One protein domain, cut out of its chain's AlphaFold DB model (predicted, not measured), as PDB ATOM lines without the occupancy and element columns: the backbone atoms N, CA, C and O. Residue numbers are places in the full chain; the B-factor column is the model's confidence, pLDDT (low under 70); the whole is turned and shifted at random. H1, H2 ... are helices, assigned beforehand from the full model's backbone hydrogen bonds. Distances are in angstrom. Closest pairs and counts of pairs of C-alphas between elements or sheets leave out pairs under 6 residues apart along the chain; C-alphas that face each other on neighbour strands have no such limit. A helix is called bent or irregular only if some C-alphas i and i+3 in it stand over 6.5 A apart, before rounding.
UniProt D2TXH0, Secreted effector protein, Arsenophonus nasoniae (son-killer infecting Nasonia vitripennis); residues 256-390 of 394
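This is residues 256 to 390 of the 394 residues of the protein "Secreted effector protein" of Arsenophonus nasoniae (son-killer infecting Nasonia vitripennis) (UniProt D2TXH0). A compact cluster of mostly crossed helices is built round H3, which lies in the middle with H2, H4 and H7 packed about it. H1, the longest helix, and H9 lie side by side at one end of the longest axis, and H6 makes the other end. The printed part has 135 residues with nine named helices, H1 to H9 in order, and no named strand; the class is all helix. The radius of gyration of the C-alphas is 14.4 A, and the spans are 40 by 29 by 28 A.

H1, residues 256 to 274, begins at C-alpha 256 (-9.658, -49.072, 5.940) and measures 27.7 A from first to last C-alpha. H2 is residues 276 to 286, H3 293 to 305 (18.1 A), H4 311 to 317, H5 319 to 322, H6 329 to 342 (20.5 A), H7 348 to 359, H8 363 to 372 and H9 377 to 388, ending at C-alpha 388 (-18.052, -50.837, 27.758). H2 and H6 are only just irregular: C-alphas 281 and 284 are 6.7 A apart, 330 and 333 6.6 A.

H1 touches H7 with residues 266 to 274 alone, closest C-alphas Leu 270 and Ala 348 at 4.8 A. H1 touches H9 with residues 261 to 268 alone, at a shallow tilt of 29 degrees, the same way, closest C-alphas Phe 265 and Val 380 at 6.4 A. H3 is the hub: it forms helical hairpins with H2 (42 degrees) and H4 (18 degrees), touches H7, and only just touches H8, with 3 pairs of C-alphas within 8 A. H6 touches H4, closest C-alphas Ile 311 and Phe 333 at 6.9 A; H5 touches H8. H1 and H6 are apart. Every O i to N i+4 pair is within hydrogen-bond range in H3, H4, H7 and H8, against 13 of 15 in H1, 5 of 7 in H2, 8 of 10 in H6 and 7 of 8 in H9; H5 is too short for one.

The C-alphas farthest apart, of Glu 327 and Gly 390, are 42.9 A apart. The printed part has no cut, and no link is long. Confidence is under 70 at residues 278 to 292, 323 to 330, 342 to 344 and 375 to 390.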
ATOM      1  N   SER A 256      -8.505 -49.797   5.390       89.69
ATOM      2  CA  SER A 256      -9.658 -49.072   5.940       89.69
ATOM      3  C   SER A 256     -10.138 -49.687   7.262       89.69
ATOM      4  O   SER A 256     -10.296 -48.979   8.258       89.69
ATOM      5  N   GLU A 257     -10.258 -51.019   7.328       88.44
ATOM      6  CA  GLU A 257     -10.586 -51.745   8.565       88.44
ATOM      7  C   GLU A 257      -9.547 -51.481   9.667       88.44
ATOM      8  O   GLU A 257      -9.908 -51.203  10.811       88.44
ATOM      9  N   GLN A 258      -8.256 -51.492   9.322       88.50
ATOM     10  CA  GLN A 258      -7.173 -51.148  10.241       88.50
ATOM     11  C   GLN A 258      -7.305 -49.708  10.767       88.50
ATOM     12  O   GLN A 258      -7.204 -49.490  11.973       88.50
ATOM     13  N   SER A 259      -7.556 -48.729   9.889       88.44
ATOM     14  CA  SER A 259      -7.767 -47.320  10.266       88.44
ATOM     15  C   SER A 259      -8.923 -47.163  11.263       88.44
ATOM     16  O   SER A 259      -8.788 -46.492  12.291       88.44
ATOM     17  N   TYR A 260     -10.039 -47.851  11.011       86.88
ATOM     18  CA  TYR A 260     -11.196 -47.856  11.903       86.88
ATOM     19  C   TYR A 260     -10.859 -48.423  13.290       86.88
ATOM     20  O   TYR A 260     -11.144 -47.793  14.309       86.88
ATOM     21  N   LEU A 261     -10.201 -49.583  13.351       84.56
ATOM     22  CA  LEU A 261      -9.817 -50.217  14.619       84.56
ATOM     23  C   LEU A 261      -8.817 -49.372  15.408       84.56
ATOM     24  O   LEU A 261      -8.931 -49.256  16.626       84.56
ATOM     25  N   ASN A 262      -7.868 -48.748  14.717       86.12
ATOM     26  CA  ASN A 262      -6.887 -47.866  15.335       86.12
ATOM     27  C   ASN A 262      -7.541 -46.575  15.859       86.12
ATOM     28  O   ASN A 262      -7.144 -46.064  16.909       86.12
ATOM     29  N   THR A 263      -8.596 -46.097  15.194       86.12
ATOM     30  CA  THR A 263      -9.439 -44.999  15.688       86.12
ATOM     31  C   THR A 263     -10.199 -45.397  16.951       86.12
ATOM     32  O   THR A 263     -10.196 -44.645  17.925       86.12
ATOM     33  N   LEU A 264     -10.800 -46.593  16.980       83.81
ATOM     34  CA  LEU A 264     -11.449 -47.118  18.186       83.81
ATOM     35  C   LEU A 264     -10.457 -47.258  19.339       83.81
ATOM     36  O   LEU A 264     -10.750 -46.845  20.457       83.81
ATOM     37  N   PHE A 265      -9.267 -47.787  19.068       83.94
ATOM     38  CA  PHE A 265      -8.207 -47.889  20.059       83.94
ATOM     39  C   PHE A 265      -7.807 -46.516  20.620       83.94
ATOM     40  O   PHE A 265      -7.672 -46.354  21.832       83.94
ATOM     41  N   TRP A 266      -7.671 -45.496  19.768       85.06
ATOM     42  CA  TRP A 266      -7.419 -44.130  20.228       85.06
ATOM     43  C   TRP A 266      -8.539 -43.619  21.143       85.06
ATOM     44  O   TRP A 266      -8.265 -43.123  22.235       85.06
ATOM     45  N   GLN A 267      -9.802 -43.796  20.745       83.44
ATOM     46  CA  GLN A 267     -10.960 -43.418  21.561       83.44
ATOM     47  C   GLN A 267     -10.988 -44.151  22.907       83.44
ATOM     48  O   GLN A 267     -11.329 -43.548  23.924       83.44
ATOM     49  N   GLN A 268     -10.574 -45.420  22.944       79.88
ATOM     50  CA  GLN A 268     -10.419 -46.159  24.195       79.88
ATOM     51  C   GLN A 268      -9.395 -45.479  25.102       79.88
ATOM     52  O   GLN A 268      -9.700 -45.248  26.266       79.88
ATOM     53  N   LEU A 269      -8.219 -45.094  24.589       83.25
ATOM     54  CA  LEU A 269      -7.218 -44.381  25.393       83.25
ATOM     55  C   LEU A 269      -7.768 -43.073  25.978       83.25
ATOM     56  O   LEU A 269      -7.500 -42.778  27.144       83.25
ATOM     57  N   LEU A 270      -8.563 -42.324  25.205       83.88
ATOM     58  CA  LEU A 270      -9.246 -41.125  25.701       83.88
ATOM     59  C   LEU A 270     -10.216 -41.469  26.844       83.88
ATOM     60  O   LEU A 270     -10.198 -40.825  27.891       83.88
ATOM     61  N   PHE A 271     -11.009 -42.530  26.688       80.69
ATOM     62  CA  PHE A 271     -11.969 -42.982  27.697       80.69
ATOM     63  C   PHE A 271     -11.307 -43.532  28.975       80.69
ATOM     64  O   PHE A 271     -11.837 -43.355  30.078       80.69
ATOM     65  N   LEU A 272     -10.133 -44.171  28.859       77.88
ATOM     66  CA  LEU A 272      -9.353 -44.648  30.009       77.88
ATOM     67  C   LEU A 272      -8.993 -43.488  30.949       77.88
ATOM     68  O   LEU A 272      -9.028 -43.660  32.169       77.88
ATOM     69  N   PHE A 273      -8.679 -42.305  30.407       80.19
ATOM     70  CA  PHE A 273      -8.394 -41.115  31.211       80.19
ATOM     71  C   PHE A 273      -9.603 -40.704  32.064       80.19
ATOM     72  O   PHE A 273      -9.470 -40.433  33.256       80.19
ATOM     73  N   GLU A 274     -10.800 -40.722  31.478       75.75
ATOM     74  CA  GLU A 274     -12.041 -40.341  32.164       75.75
ATOM     75  C   GLU A 274     -12.450 -41.350  33.251       75.75
ATOM     76  O   GLU A 274     -13.074 -40.983  34.248       75.75
ATOM     77  N   ASN A 275     -12.055 -42.620  33.096       75.12
ATOM     78  CA  ASN A 275     -12.475 -43.729  33.957       75.12
ATOM     79  C   ASN A 275     -11.331 -44.367  34.750       75.12
ATOM     80  O   ASN A 275     -11.496 -45.458  35.299       75.12
ATOM     81  N   THR A 276     -10.185 -43.689  34.856       72.00
ATOM     82  CA  THR A 276      -8.950 -44.258  35.416       72.00
ATOM     83  C   THR A 276      -9.168 -44.916  36.784       72.00
ATOM     84  O   THR A 276      -8.698 -46.024  37.008       72.00
ATOM     85  N   ASN A 277      -9.942 -44.296  37.684       70.06
ATOM     86  CA  ASN A 277     -10.204 -44.864  39.013       70.06
ATOM     87  C   ASN A 277     -11.017 -46.167  38.962       70.06
ATOM     88  O   ASN A 277     -10.660 -47.116  39.643       70.06
ATOM     89  N   LYS A 278     -12.062 -46.235  38.124       69.31
ATOM     90  CA  LYS A 278     -12.888 -47.445  37.978       69.31
ATOM     91  C   LYS A 278     -12.090 -48.593  37.367       69.31
ATOM     92  O   LYS A 278     -12.227 -49.731  37.783       69.31
ATOM     93  N   LEU A 279     -11.242 -48.295  36.386       64.94
ATOM     94  CA  LEU A 279     -10.432 -49.308  35.709       64.94
ATOM     95  C   LEU A 279      -9.333 -49.871  36.604       64.94
ATOM     96  O   LEU A 279      -9.058 -51.061  36.524       64.94
ATOM     97  N   LEU A 280      -8.740 -49.050  37.473       68.50
ATOM     98  CA  LEU A 280      -7.770 -49.527  38.461       68.50
ATOM     99  C   LEU A 280      -8.381 -50.566  39.415       68.50
ATOM    100  O   LEU A 280      -7.687 -51.511  39.774       68.50
ATOM    101  N   ASP A 281      -9.665 -50.428  39.758       65.88
ATOM    102  CA  ASP A 281     -10.376 -51.372  40.629       65.88
ATOM    103  C   ASP A 281     -10.705 -52.705  39.920       65.88
ATOM    104  O   ASP A 281     -10.804 -53.744  40.568       65.88
ATOM    105  N   ILE A 282     -10.857 -52.699  38.589       61.16
ATOM    106  CA  ILE A 282     -11.214 -53.892  37.797       61.16
ATOM    107  C   ILE A 282      -9.963 -54.565  37.195       61.16
ATOM    108  O   ILE A 282      -9.965 -55.775  36.975       61.16
ATOM    109  N   ALA A 283      -8.866 -53.830  36.975       61.19
ATOM    110  CA  ALA A 283      -7.631 -54.342  36.368       61.19
ATOM    111  C   ALA A 283      -7.081 -55.589  37.085       61.19
ATOM    112  O   ALA A 283      -6.687 -56.545  36.421       61.19
ATOM    113  N   GLU A 284      -7.160 -55.631  38.420       62.12
ATOM    114  CA  GLU A 284      -6.737 -56.789  39.227       62.12
ATOM    115  C   GLU A 284      -7.547 -58.066  38.924       62.12
ATOM    116  O   GLU A 284      -7.059 -59.176  39.119       62.12
ATOM    117  N   SER A 285      -8.776 -57.927  38.415       59.28
ATOM    118  CA  SER A 285      -9.665 -59.046  38.073       59.28
ATOM    119  C   SER A 285      -9.563 -59.507  36.614       59.28
ATOM    120  O   SER A 285      -9.962 -60.629  36.305       59.28
ATOM    121  N   ILE A 286      -9.014 -58.672  35.721       63.56
ATOM    122  CA  ILE A 286      -8.978 -58.921  34.266       63.56
ATOM    123  C   ILE A 286      -7.587 -59.364  33.786       63.56
ATOM    124  O   ILE A 286      -7.483 -60.011  32.746       63.56
ATOM    125  N   GLU A 287      -6.516 -59.087  34.539       62.59
ATOM    126  CA  GLU A 287      -5.139 -59.458  34.161       62.59
ATOM    127  C   GLU A 287      -4.974 -60.934  33.775       62.59
ATOM    128  O   GLU A 287      -4.189 -61.263  32.891       62.59
ATOM    129  N   HIS A 288      -5.739 -61.828  34.402       61.25
ATOM    130  CA  HIS A 288      -5.684 -63.265  34.134       61.25
ATOM    131  C   HIS A 288      -6.416 -63.704  32.856       61.25
ATOM    132  O   HIS A 288      -6.294 -64.864  32.468       61.25
ATOM    133  N   VAL A 289      -7.183 -62.811  32.225       59.25
ATOM    134  CA  VAL A 289      -8.032 -63.107  31.059       59.25
ATOM    135  C   VAL A 289      -7.455 -62.525  29.762       59.25
ATOM    136  O   VAL A 289      -7.812 -62.965  28.674       59.25
ATOM    137  N   LEU A 290      -6.535 -61.561  29.855       63.31
ATOM    138  CA  LEU A 290      -5.910 -60.944  28.688       63.31
ATOM    139  C   LEU A 290      -4.757 -61.812  28.164       63.31
ATOM    140  O   LEU A 290      -3.706 -61.915  28.792       63.31
ATOM    141  N   GLU A 291      -4.941 -62.405  26.984       64.62
ATOM    142  CA  GLU A 291      -3.886 -63.168  26.297       64.62
ATOM    143  C   GLU A 291      -2.877 -62.252  25.574       64.62
ATOM    144  O   GLU A 291      -1.710 -62.612  25.396       64.62
ATOM    145  N   ASP A 292      -3.301 -61.040  25.196       69.62
ATOM    146  CA  ASP A 292      -2.474 -60.077  24.472       69.62
ATOM    147  C   ASP A 292      -1.649 -59.169  25.395       69.62
ATOM    148  O   ASP A 292      -2.137 -58.568  26.356       69.62
ATOM    149  N   LYS A 293      -0.370 -58.991  25.041       74.62
ATOM    150  CA  LYS A 293       0.590 -58.211  25.840       74.62
ATOM    151  C   LYS A 293       0.317 -56.706  25.841       74.62
ATOM    152  O   LYS A 293       0.661 -56.033  26.805       74.62
ATOM    153  N   VAL A 294      -0.274 -56.167  24.772       78.44
ATOM    154  CA  VAL A 294      -0.518 -54.719  24.641       78.44
ATOM    155  C   VAL A 294      -1.619 -54.226  25.589       78.44
ATOM    156  O   VAL A 294      -1.359 -53.260  26.301       78.44
ATOM    157  N   PRO A 295      -2.797 -54.873  25.691       77.00
ATOM    158  CA  PRO A 295      -3.788 -54.562  26.722       77.00
ATOM    159  C   PRO A 295      -3.233 -54.575  28.153       77.00
ATOM    160  O   PRO A 295      -3.476 -53.636  28.908       77.00
ATOM    161  N   LEU A 296      -2.437 -55.589  28.515       79.38
ATOM    162  CA  LEU A 296      -1.787 -55.662  29.831       79.38
ATOM    163  C   LEU A 296      -0.824 -54.491  30.053       79.38
ATOM    164  O   LEU A 296      -0.899 -53.800  31.067       79.38
ATOM    165  N   LEU A 297       0.020 -54.212  29.058       84.62
ATOM    166  CA  LEU A 297       0.933 -53.073  29.074       84.62
ATOM    167  C   LEU A 297       0.199 -51.735  29.224       84.62
ATOM    168  O   LEU A 297       0.670 -50.856  29.939       84.62
ATOM    169  N   ILE A 298      -0.970 -51.575  28.605       85.38
ATOM    170  CA  ILE A 298      -1.810 -50.382  28.769       85.38
ATOM    171  C   ILE A 298      -2.299 -50.253  30.213       85.38
ATOM    172  O   ILE A 298      -2.174 -49.175  30.793       85.38
ATOM    173  N   LEU A 299      -2.816 -51.326  30.817       83.38
ATOM    174  CA  LEU A 299      -3.291 -51.299  32.206       83.38
ATOM    175  C   LEU A 299      -2.161 -50.972  33.190       83.38
ATOM    176  O   LEU A 299      -2.332 -50.144  34.089       83.38
ATOM    177  N   ASP A 300      -0.984 -51.561  33.005       87.12
ATOM    178  CA  ASP A 300       0.168 -51.287  33.862       87.12
ATOM    179  C   ASP A 300       0.758 -49.892  33.624       87.12
ATOM    180  O   ASP A 300       1.206 -49.242  34.573       87.12
ATOM    181  N   LEU A 301       0.681 -49.356  32.402       87.56
ATOM    182  CA  LEU A 301       1.003 -47.954  32.129       87.56
ATOM    183  C   LEU A 301       0.031 -46.993  32.821       87.56
ATOM    184  O   LEU A 301       0.478 -46.001  33.397       87.56
ATOM    185  N   VAL A 302      -1.270 -47.299  32.838       85.75
ATOM    186  CA  VAL A 302      -2.262 -46.527  33.606       85.75
ATOM    187  C   VAL A 302      -1.866 -46.513  35.086       85.75
ATOM    188  O   VAL A 302      -1.748 -45.440  35.681       85.75
ATOM    189  N   LYS A 303      -1.548 -47.677  35.675       86.31
ATOM    190  CA  LYS A 303      -1.060 -47.766  37.065       86.31
ATOM    191  C   LYS A 303       0.217 -46.959  37.284       86.31
ATOM    192  O   LYS A 303       0.349 -46.316  38.328       86.31
ATOM    193  N   LEU A 304       1.157 -46.982  36.339       88.56
ATOM    194  CA  LEU A 304       2.409 -46.233  36.428       88.56
ATOM    195  C   LEU A 304       2.155 -44.718  36.424       88.56
ATOM    196  O   LEU A 304       2.646 -44.011  37.304       88.56
ATOM    197  N   ILE A 305       1.351 -44.222  35.479       85.50
ATOM    198  CA  ILE A 305       0.996 -42.798  35.357       85.50
ATOM    199  C   ILE A 305       0.227 -42.326  36.600       85.50
ATOM    200  O   ILE A 305       0.508 -41.253  37.139       85.50
ATOM    201  N   SER A 306      -0.677 -43.159  37.125       82.00
ATOM    202  CA  SER A 306      -1.407 -42.918  38.377       82.00
ATOM    203  C   SER A 306      -0.578 -43.154  39.648       82.00
ATOM    204  O   SER A 306      -1.109 -43.019  40.751       82.00
ATOM    205  N   LYS A 307       0.716 -43.488  39.525       86.38
ATOM    206  CA  LYS A 307       1.657 -43.742  40.633       86.38
ATOM    207  C   LYS A 307       1.241 -44.886  41.572       86.38
ATOM    208  O   LYS A 307       1.598 -44.885  42.748       86.38
ATOM    209  N   LYS A 308       0.479 -45.855  41.063       87.94
ATOM    210  CA  LYS A 308       0.074 -47.077  41.778       87.94
ATOM    211  C   LYS A 308       1.157 -48.155  41.754       87.94
ATOM    212  O   LYS A 308       1.228 -48.955  42.678       87.94
ATOM    213  N   ILE A 309       2.027 -48.136  40.745       90.62
ATOM    214  CA  ILE A 309       3.244 -48.953  40.682       90.62
ATOM    215  C   ILE A 309       4.474 -48.064  40.481       90.62
ATOM    216  O   ILE A 309       4.373 -46.942  39.984       90.62
ATOM    217  N   THR A 310       5.646 -48.557  40.884       91.62
ATOM    218  CA  THR A 310       6.928 -47.869  40.665       91.62
ATOM    219  C   THR A 310       7.470 -48.144  39.262       91.62
ATOM    220  O   THR A 310       7.105 -49.137  38.635       91.62
ATOM    221  N   ILE A 311       8.396 -47.301  38.788       90.19
ATOM    222  CA  ILE A 311       9.099 -47.521  37.511       90.19
ATOM    223  C   ILE A 311       9.828 -48.872  37.522       90.19
ATOM    224  O   ILE A 311       9.743 -49.614  36.549       90.19
ATOM    225  N   ASP A 312      10.491 -49.226  38.629       89.25
ATOM    226  CA  ASP A 312      11.176 -50.517  38.761       89.25
ATOM    227  C   ASP A 312      10.207 -51.690  38.611       89.25
ATOM    228  O   ASP A 312      10.483 -52.634  37.871       89.25
ATOM    229  N   LYS A 313       9.047 -51.618  39.278       90.44
ATOM    230  CA  LYS A 313       8.028 -52.664  39.186       90.44
ATOM    231  C   LYS A 313       7.457 -52.758  37.773       90.44
ATOM    232  O   LYS A 313       7.329 -53.864  37.261       90.44
ATOM    233  N   PHE A 314       7.161 -51.626  37.137       90.62
ATOM    234  CA  PHE A 314       6.688 -51.581  35.755       90.62
ATOM    235  C   PHE A 314       7.689 -52.235  34.793       90.62
ATOM    236  O   PHE A 314       7.334 -53.115  34.016       90.62
ATOM    237  N   LEU A 315       8.968 -51.875  34.895       88.06
ATOM    238  CA  LEU A 315      10.005 -52.442  34.041       88.06
ATOM    239  C   LEU A 315      10.234 -53.944  34.296       88.06
ATOM    240  O   LEU A 315      10.606 -54.663  33.375       88.06
ATOM    241  N   GLN A 316      10.001 -54.439  35.516       87.31
ATOM    242  CA  GLN A 316      10.010 -55.881  35.798       87.31
ATOM    243  C   GLN A 316       8.846 -56.622  35.127       87.31
ATOM    244  O   GLN A 316       9.027 -57.764  34.711       87.31
ATOM    245  N   LEU A 317       7.667 -55.995  35.047       86.62
ATOM    246  CA  LEU A 317       6.481 -56.565  34.397       86.62
ATOM    247  C   LEU A 317       6.602 -56.561  32.866       86.62
ATOM    248  O   LEU A 317       6.099 -57.479  32.225       86.62
ATOM    249  N   HIS A 318       7.331 -55.592  32.301       85.81
ATOM    250  CA  HIS A 318       7.476 -55.402  30.853       85.81
ATOM    251  C   HIS A 318       8.928 -55.529  30.370       85.81
ATOM    252  O   HIS A 318       9.544 -54.539  29.941       85.81
ATOM    253  N   PRO A 319       9.511 -56.744  30.401       81.75
ATOM    254  CA  PRO A 319      10.880 -56.975  29.952       81.75
ATOM    255  C   PRO A 319      11.097 -56.637  28.465       81.75
ATOM    256  O   PRO A 319      12.232 -56.397  28.056       81.75
ATOM    257  N   GLU A 320      10.037 -56.558  27.654       75.75
ATOM    258  CA  GLU A 320      10.078 -56.161  26.243       75.75
ATOM    259  C   GLU A 320      10.739 -54.796  25.995       75.75
ATOM    260  O   GLU A 320      11.295 -54.588  24.915       75.75
ATOM    261  N   TYR A 321      10.769 -53.897  26.987       76.44
ATOM    262  CA  TYR A 321      11.465 -52.611  26.879       76.44
ATOM    263  C   TYR A 321      12.993 -52.755  26.807       76.44
ATOM    264  O   TYR A 321      13.659 -51.913  26.205       76.44
ATOM    265  N   TYR A 322      13.577 -53.810  27.385       71.12
ATOM    266  CA  TYR A 322      15.030 -53.929  27.574       71.12
ATOM    267  C   TYR A 322      15.826 -54.341  26.327       71.12
ATOM    268  O   TYR A 322      17.060 -54.384  26.377       71.12
ATOM    269  N   GLY A 323      15.175 -54.597  25.188       62.53
ATOM    270  CA  GLY A 323      15.871 -55.134  24.015       62.53
ATOM    271  C   GLY A 323      16.386 -56.565  24.244       62.53
ATOM    272  O   GLY A 323      16.396 -57.069  25.362       62.53
ATOM    273  N   TYR A 324      16.873 -57.233  23.194       55.81
ATOM    274  CA  TYR A 324      17.451 -58.584  23.320       55.81
ATOM    275  C   TYR A 324      18.797 -58.621  24.075       55.81
ATOM    276  O   TYR A 324      19.212 -59.686  24.524       55.81
ATOM    277  N   ASN A 325      19.458 -57.469  24.253       56.22
ATOM    278  CA  ASN A 325      20.833 -57.395  24.764       56.22
ATOM    279  C   ASN A 325      20.942 -56.750  26.162       56.22
ATOM    280  O   ASN A 325      22.047 -56.594  26.668       56.22
ATOM    281  N   GLY A 326      19.837 -56.315  26.784       56.81
ATOM    282  CA  GLY A 326      19.828 -55.714  28.131       56.81
ATOM    283  C   GLY A 326      20.502 -54.333  28.271       56.81
ATOM    284  O   GLY A 326      20.300 -53.650  29.275       56.81
ATOM    285  N   GLU A 327      21.257 -53.871  27.268       54.19
ATOM    286  CA  GLU A 327      22.010 -52.602  27.286       54.19
ATOM    287  C   GLU A 327      21.120 -51.343  27.338       54.19
ATOM    288  O   GLU A 327      21.551 -50.285  27.802       54.19
ATOM    289  N   LEU A 328      19.851 -51.461  26.936       57.62
ATOM    290  CA  LEU A 328      18.858 -50.380  26.933       57.62
ATOM    291  C   LEU A 328      18.404 -49.947  28.338       57.62
ATOM    292  O   LEU A 328      17.958 -48.811  28.524       57.62
ATOM    293  N   GLY A 329      18.567 -50.813  29.344       58.09
ATOM    294  CA  GLY A 329      18.050 -50.602  30.698       58.09
ATOM    295  C   GLY A 329      18.533 -49.324  31.382       58.09
ATOM    296  O   GLY A 329      17.760 -48.652  32.063       58.09
ATOM    297  N   LYS A 330      19.793 -48.932  31.146       62.50
ATOM    298  CA  LYS A 330      20.407 -47.754  31.788       62.50
ATOM    299  C   LYS A 330      19.795 -46.422  31.340       62.50
ATOM    300  O   LYS A 330      19.887 -45.441  32.072       62.50
ATOM    301  N   TYR A 331      19.165 -46.380  30.165       71.69
ATOM    302  CA  TYR A 331      18.592 -45.158  29.589       71.69
ATOM    303  C   TYR A 331      17.068 -45.079  29.727       71.69
ATOM    304  O   TYR A 331      16.505 -43.987  29.654       71.69
ATOM    305  N   LEU A 332      16.400 -46.213  29.958       77.25
ATOM    306  CA  LEU A 332      14.943 -46.283  30.074       77.25
ATOM    307  C   LEU A 332      14.429 -45.629  31.351       77.25
ATOM    308  O   LEU A 332      13.536 -44.789  31.275       77.25
ATOM    309  N   PHE A 333      15.018 -45.953  32.505       84.12
ATOM    310  CA  PHE A 333      14.553 -45.417  33.785       84.12
ATOM    311  C   PHE A 333      14.588 -43.875  33.816       84.12
ATOM    312  O   PHE A 333      13.541 -43.279  34.072       84.12
ATOM    313  N   PRO A 334      15.705 -43.191  33.473       81.06
ATOM    314  CA  PRO A 334      15.725 -41.727  33.443       81.06
ATOM    315  C   PRO A 334      14.745 -41.127  32.428       81.06
ATOM    316  O   PRO A 334      14.226 -40.036  32.651       81.06
ATOM    317  N   LYS A 335      14.479 -41.820  31.310       79.38
ATOM    318  CA  LYS A 335      13.533 -41.363  30.283       79.38
ATOM    319  C   LYS A 335      12.090 -41.449  30.783       79.38
ATOM    320  O   LYS A 335      11.366 -40.466  30.666       79.38
ATOM    321  N   ILE A 336      11.700 -42.570  31.395       84.12
ATOM    322  CA  ILE A 336      10.376 -42.754  32.010       84.12
ATOM    323  C   ILE A 336      10.170 -41.745  33.143       84.12
ATOM    324  O   ILE A 336       9.173 -41.027  33.149       84.12
ATOM    325  N   ASP A 337      11.134 -41.628  34.060       85.06
ATOM    326  CA  ASP A 337      11.078 -40.677  35.177       85.06
ATOM    327  C   ASP A 337      10.935 -39.230  34.681       85.06
ATOM    328  O   ASP A 337      10.111 -38.463  35.184       85.06
ATOM    329  N   ARG A 338      11.673 -38.864  33.625       82.62
ATOM    330  CA  ARG A 338      11.548 -37.557  32.977       82.62
ATOM    331  C   ARG A 338      10.159 -37.343  32.370       82.62
ATOM    332  O   ARG A 338       9.598 -36.267  32.569       82.62
ATOM    333  N   LEU A 339       9.608 -38.319  31.649       80.81
ATOM    334  CA  LEU A 339       8.274 -38.208  31.044       80.81
ATOM    335  C   LEU A 339       7.191 -37.994  32.105       80.81
ATOM    336  O   LEU A 339       6.405 -37.055  31.987       80.81
ATOM    337  N   LEU A 340       7.225 -38.783  33.184       82.44
ATOM    338  CA  LEU A 340       6.287 -38.668  34.306       82.44
ATOM    339  C   LEU A 340       6.404 -37.331  35.061       82.44
ATOM    340  O   LEU A 340       5.428 -36.869  35.649       82.44
ATOM    341  N   LYS A 341       7.587 -36.703  35.069       80.94
ATOM    342  CA  LYS A 341       7.824 -35.403  35.726       80.94
ATOM    343  C   LYS A 341       7.458 -34.201  34.860       80.94
ATOM    344  O   LYS A 341       6.990 -33.200  35.394       80.94
ATOM    345  N   ILE A 342       7.717 -34.266  33.552       68.06
ATOM    346  CA  ILE A 342       7.537 -33.129  32.635       68.06
ATOM    347  C   ILE A 342       6.082 -32.994  32.187       68.06
ATOM    348  O   ILE A 342       5.577 -31.876  32.086       68.06
ATOM    349  N   LYS A 343       5.400 -34.109  31.912       66.62
ATOM    350  CA  LYS A 343       4.032 -34.085  31.395       66.62
ATOM    351  C   LYS A 343       3.035 -34.183  32.542       66.62
ATOM    352  O   LYS A 343       2.686 -35.270  32.995       66.62
ATOM    353  N   LYS A 344       2.545 -33.031  33.004       69.69
ATOM    354  CA  LYS A 344       1.309 -33.004  33.789       69.69
ATOM    355  C   LYS A 344       0.160 -33.260  32.818       69.69
ATOM    356  O   LYS A 344      -0.180 -32.371  32.055       69.69
ATOM    357  N   VAL A 345      -0.394 -34.466  32.844       75.00
ATOM    358  CA  VAL A 345      -1.572 -34.813  32.045       75.00
ATOM    359  C   VAL A 345      -2.771 -34.040  32.587       75.00
ATOM    360  O   VAL A 345      -3.137 -34.205  33.753       75.00
ATOM    361  N   THR A 346      -3.347 -33.160  31.771       78.38
ATOM    362  CA  THR A 346      -4.482 -32.305  32.155       78.38
ATOM    363  C   THR A 346      -5.770 -32.617  31.406       78.38
ATOM    364  O   THR A 346      -6.836 -32.194  31.851       78.38
ATOM    365  N   ASN A 347      -5.689 -33.364  30.305       82.75
ATOM    366  CA  ASN A 347      -6.825 -33.765  29.480       82.75
ATOM    367  C   ASN A 347      -6.596 -35.145  28.832       82.75
ATOM    368  O   ASN A 347      -5.499 -35.704  28.911       82.75
ATOM    369  N   ALA A 348      -7.649 -35.681  28.208       83.81
ATOM    370  CA  ALA A 348      -7.655 -37.012  27.606       83.81
ATOM    371  C   ALA A 348      -6.685 -37.142  26.419       83.81
ATOM    372  O   ALA A 348      -5.999 -38.156  26.311       83.81
ATOM    373  N   ASP A 349      -6.557 -36.118  25.569       81.25
ATOM    374  CA  ASP A 349      -5.635 -36.146  24.426       81.25
ATOM    375  C   ASP A 349      -4.171 -36.218  24.883       81.25
ATOM    376  O   ASP A 349      -3.404 -37.059  24.416       81.25
ATOM    377  N   GLU A 350      -3.787 -35.402  25.869       80.69
ATOM    378  CA  GLU A 350      -2.456 -35.456  26.489       80.69
ATOM    379  C   GLU A 350      -2.170 -36.826  27.120       80.69
ATOM    380  O   GLU A 350      -1.025 -37.291  27.091       80.69
ATOM    381  N   PHE A 351      -3.196 -37.473  27.684       83.69
ATOM    382  CA  PHE A 351      -3.087 -38.821  28.234       83.69
ATOM    383  C   PHE A 351      -2.829 -39.851  27.132       83.69
ATOM    384  O   PHE A 351      -1.858 -40.603  27.219       83.69
ATOM    385  N   ALA A 352      -3.650 -39.864  26.079       83.62
ATOM    386  CA  ALA A 352      -3.510 -40.798  24.967       83.62
ATOM    387  C   ALA A 352      -2.157 -40.637  24.254       83.62
ATOM    388  O   ALA A 352      -1.467 -41.624  23.996       83.62
ATOM    389  N   GLU A 353      -1.706 -39.400  24.026       80.56
ATOM    390  CA  GLU A 353      -0.376 -39.135  23.474       80.56
ATOM    391  C   GLU A 353       0.751 -39.674  24.363       80.56
ATOM    392  O   GLU A 353       1.707 -40.269  23.858       80.56
ATOM    393  N   LEU A 354       0.656 -39.470  25.681       81.38
ATOM    394  CA  LEU A 354       1.633 -39.989  26.637       81.38
ATOM    395  C   LEU A 354       1.652 -41.523  26.642       81.38
ATOM    396  O   LEU A 354       2.729 -42.116  26.688       81.38
ATOM    397  N   MET A 355       0.485 -42.165  26.549       83.94
ATOM    398  CA  MET A 355       0.370 -43.620  26.451       83.94
ATOM    399  C   MET A 355       1.089 -44.152  25.213       83.94
ATOM    400  O   MET A 355       1.921 -45.050  25.336       83.94
ATOM    401  N   ILE A 356       0.850 -43.574  24.029       81.19
ATOM    402  CA  ILE A 356       1.558 -44.020  22.822       81.19
ATOM    403  C   ILE A 356       3.064 -43.745  22.921       81.19
ATOM    404  O   ILE A 356       3.866 -44.576  22.492       81.19
ATOM    405  N   GLU A 357       3.485 -42.622  23.508       80.19
ATOM    406  CA  GLU A 357       4.908 -42.328  23.725       80.19
ATOM    407  C   GLU A 357       5.581 -43.379  24.623       80.19
ATOM    408  O   GLU A 357       6.695 -43.823  24.333       80.19
ATOM    409  N   PHE A 358       4.891 -43.851  25.665       80.75
ATOM    410  CA  PHE A 358       5.371 -44.970  26.470       80.75
ATOM    411  C   PHE A 358       5.397 -46.281  25.688       80.75
ATOM    412  O   PHE A 358       6.408 -46.986  25.732       80.75
ATOM    413  N   LEU A 359       4.337 -46.610  24.952       79.94
ATOM    414  CA  LEU A 359       4.267 -47.831  24.141       79.94
ATOM    415  C   LEU A 359       5.361 -47.857  23.058       79.94
ATOM    416  O   LEU A 359       5.892 -48.911  22.725       79.94
ATOM    417  N   SER A 360       5.794 -46.695  22.571       76.44
ATOM    418  CA  SER A 360       6.820 -46.542  21.530       76.44
ATOM    419  C   SER A 360       8.218 -46.173  22.052       76.44
ATOM    420  O   SER A 360       9.100 -45.820  21.269       76.44
ATOM    421  N   LEU A 361       8.462 -46.270  23.366       76.44
ATOM    422  CA  LEU A 361       9.671 -45.727  24.001       76.44
ATOM    423  C   LEU A 361      10.990 -46.396  23.572       76.44
ATOM    424  O   LEU A 361      12.053 -45.769  23.683       76.44
ATOM    425  N   SER A 362      10.916 -47.656  23.132       73.94
ATOM    426  CA  SER A 362      12.022 -48.497  22.661       73.94
ATOM    427  C   SER A 362      11.683 -49.113  21.298       73.94
ATOM    428  O   SER A 362      10.510 -49.259  20.965       73.94
ATOM    429  N   ASN A 363      12.686 -49.565  20.537       71.62
ATOM    430  CA  ASN A 363      12.444 -50.240  19.249       71.62
ATOM    431  C   ASN A 363      11.569 -51.500  19.392       71.62
ATOM    432  O   ASN A 363      10.726 -51.778  18.539       71.62
ATOM    433  N   ASN A 364      11.746 -52.259  20.476       75.06
ATOM    434  CA  ASN A 364      10.980 -53.481  20.718       75.06
ATOM    435  C   ASN A 364       9.522 -53.184  21.082       75.06
ATOM    436  O   ASN A 364       8.621 -53.790  20.507       75.06
ATOM    437  N   SER A 365       9.285 -52.235  21.992       75.12
ATOM    438  CA  SER A 365       7.926 -51.825  22.365       75.12
ATOM    439  C   SER A 365       7.212 -51.139  21.189       75.12
ATOM    440  O   SER A 365       6.050 -51.431  20.923       75.12
ATOM    441  N   TYR A 366       7.937 -50.345  20.387       78.44
ATOM    442  CA  TYR A 366       7.446 -49.811  19.114       78.44
ATOM    443  C   TYR A 366       7.012 -50.932  18.162       78.44
ATOM    444  O   TYR A 366       5.932 -50.862  17.591       78.44
ATOM    445  N   THR A 367       7.823 -51.983  18.004       78.69
ATOM    446  CA  THR A 367       7.500 -53.123  17.124       78.69
ATOM    447  C   THR A 367       6.281 -53.900  17.623       78.69
ATOM    448  O   THR A 367       5.488 -54.385  16.819       78.69
ATOM    449  N   LEU A 368       6.120 -54.025  18.944       79.88
ATOM    450  CA  LEU A 368       4.932 -54.628  19.544       79.88
ATOM    451  C   LEU A 368       3.679 -53.805  19.215       79.88
ATOM    452  O   LEU A 368       2.681 -54.369  18.772       79.88
ATOM    453  N   LEU A 369       3.762 -52.482  19.371       80.69
ATOM    454  CA  LEU A 369       2.682 -51.566  19.014       80.69
ATOM    455  C   LEU A 369       2.376 -51.603  17.509       80.69
ATOM    456  O   LEU A 369       1.213 -51.687  17.141       80.69
ATOM    457  N   ASP A 370       3.392 -51.602  16.641       82.62
ATOM    458  CA  ASP A 370       3.228 -51.653  15.178       82.62
ATOM    459  C   ASP A 370       2.465 -52.901  14.735       82.62
ATOM    460  O   ASP A 370       1.544 -52.818  13.925       82.62
ATOM    461  N   LYS A 371       2.781 -54.050  15.341       83.56
ATOM    462  CA  LYS A 371       2.056 -55.303  15.103       83.56
ATOM    463  C   LYS A 371       0.621 -55.251  15.614       83.56
ATOM    464  O   LYS A 371      -0.279 -55.692  14.911       83.56
ATOM    465  N   PHE A 372       0.404 -54.705  16.810       83.38
ATOM    466  CA  PHE A 372      -0.937 -54.552  17.378       83.38
ATOM    467  C   PHE A 372      -1.832 -53.659  16.507       83.38
ATOM    468  O   PHE A 372      -2.982 -54.000  16.240       83.38
ATOM    469  N   MET A 373      -1.268 -52.569  15.981       83.31
ATOM    470  CA  MET A 373      -1.931 -51.639  15.059       83.31
ATOM    471  C   MET A 373      -2.142 -52.218  13.653       83.31
ATOM    472  O   MET A 373      -2.777 -51.578  12.820       83.31
ATOM    473  N   GLY A 374      -1.579 -53.393  13.357       75.56
ATOM    474  CA  GLY A 374      -1.593 -54.032  12.043       75.56
ATOM    475  C   GLY A 374      -2.719 -55.037  11.813       75.56
ATOM    476  O   GLY A 374      -2.618 -55.783  10.846       75.56
ATOM    477  N   ILE A 375      -3.757 -55.030  12.663       65.81
ATOM    478  CA  ILE A 375      -4.908 -55.956  12.782       65.81
ATOM    479  C   ILE A 375      -4.758 -56.886  13.991       65.81
ATOM    480  O   ILE A 375      -4.311 -58.027  13.887       65.81
ATOM    481  N   ASN A 376      -5.240 -56.419  15.143       66.38
ATOM    482  CA  ASN A 376      -5.649 -57.296  16.236       66.38
ATOM    483  C   ASN A 376      -7.076 -56.940  16.688       66.38
ATOM    484  O   ASN A 376      -7.302 -56.322  17.727       66.38
ATOM    485  N   ILE A 377      -8.043 -57.309  15.838       58.34
ATOM    486  CA  ILE A 377      -9.481 -57.079  16.046       58.34
ATOM    487  C   ILE A 377      -9.935 -57.624  17.402       58.34
ATOM    488  O   ILE A 377     -10.684 -56.954  18.110       58.34
ATOM    489  N   GLU A 378      -9.490 -58.828  17.762       57.56
ATOM    490  CA  GLU A 378      -9.916 -59.480  18.997       57.56
ATOM    491  C   GLU A 378      -9.333 -58.787  20.230       57.56
ATOM    492  O   GLU A 378     -10.079 -58.539  21.165       57.56
ATOM    493  N   ALA A 379      -8.085 -58.314  20.207       61.25
ATOM    494  CA  ALA A 379      -7.538 -57.555  21.334       61.25
ATOM    495  C   ALA A 379      -8.213 -56.194  21.548       61.25
ATOM    496  O   ALA A 379      -8.468 -55.798  22.687       61.25
ATOM    497  N   VAL A 380      -8.530 -55.475  20.463       59.78
ATOM    498  CA  VAL A 380      -9.278 -54.206  20.542       59.78
ATOM    499  C   VAL A 380     -10.698 -54.457  21.070       59.78
ATOM    500  O   VAL A 380     -11.211 -53.663  21.862       59.78
ATOM    501  N   LYS A 381     -11.326 -55.583  20.695       58.81
ATOM    502  CA  LYS A 381     -12.615 -56.026  21.252       58.81
ATOM    503  C   LYS A 381     -12.516 -56.463  22.714       58.81
ATOM    504  O   LYS A 381     -13.419 -56.138  23.477       58.81
ATOM    505  N   SER A 382     -11.454 -57.154  23.123       59.31
ATOM    506  CA  SER A 382     -11.239 -57.542  24.520       59.31
ATOM    507  C   SER A 382     -11.082 -56.310  25.405       59.31
ATOM    508  O   SER A 382     -11.730 -56.234  26.439       59.31
ATOM    509  N   LEU A 383     -10.328 -55.292  24.968       59.22
ATOM    510  CA  LEU A 383     -10.290 -53.996  25.660       59.22
ATOM    511  C   LEU A 383     -11.697 -53.386  25.809       59.22
ATOM    512  O   LEU A 383     -12.043 -52.919  26.893       59.22
ATOM    513  N   ASN A 384     -12.531 -53.470  24.765       53.03
ATOM    514  CA  ASN A 384     -13.916 -52.987  24.777       53.03
ATOM    515  C   ASN A 384     -14.848 -53.760  25.720       53.03
ATOM    516  O   ASN A 384     -15.664 -53.136  26.393       53.03
ATOM    517  N   GLN A 385     -14.762 -55.091  25.785       54.97
ATOM    518  CA  GLN A 385     -15.627 -55.898  26.660       54.97
ATOM    519  C   GLN A 385     -15.497 -55.475  28.126       54.97
ATOM    520  O   GLN A 385     -16.485 -55.440  28.853       54.97
ATOM    521  N   TYR A 386     -14.303 -55.048  28.535       53.59
ATOM    522  CA  TYR A 386     -14.039 -54.627  29.907       53.59
ATOM    523  C   TYR A 386     -14.163 -53.117  30.151       53.59
ATOM    524  O   TYR A 386     -14.235 -52.700  31.307       53.59
ATOM    525  N   SER A 387     -14.218 -52.290  29.098       49.47
ATOM    526  CA  SER A 387     -14.445 -50.842  29.213       49.47
ATOM    527  C   SER A 387     -15.896 -50.408  28.951       49.47
ATOM    528  O   SER A 387     -16.268 -49.320  29.382       49.47
ATOM    529  N   ILE A 388     -16.711 -51.219  28.257       46.19
ATOM    530  CA  ILE A 388     -18.052 -50.837  27.758       46.19
ATOM    531  C   ILE A 388     -19.209 -51.483  28.545       46.19
ATOM    532  O   ILE A 388     -20.302 -50.920  28.579       46.19
ATOM    533  N   GLU A 389     -19.020 -52.617  29.228       42.72
ATOM    534  CA  GLU A 389     -20.150 -53.323  29.873       42.72
ATOM    535  C   GLU A 389     -20.622 -52.729  31.219       42.72
ATOM    536  O   GLU A 389     -21.601 -53.201  31.797       42.72
ATOM    537  N   GLY A 390     -20.009 -51.639  31.691       41.72
ATOM    538  CA  GLY A 390     -20.470 -50.878  32.856       41.72
ATOM    539  C   GLY A 390     -21.343 -49.676  32.479       41.72
ATOM    540  O   GLY A 390     -20.842 -48.560  32.430       41.72
TER     541      GLY A 390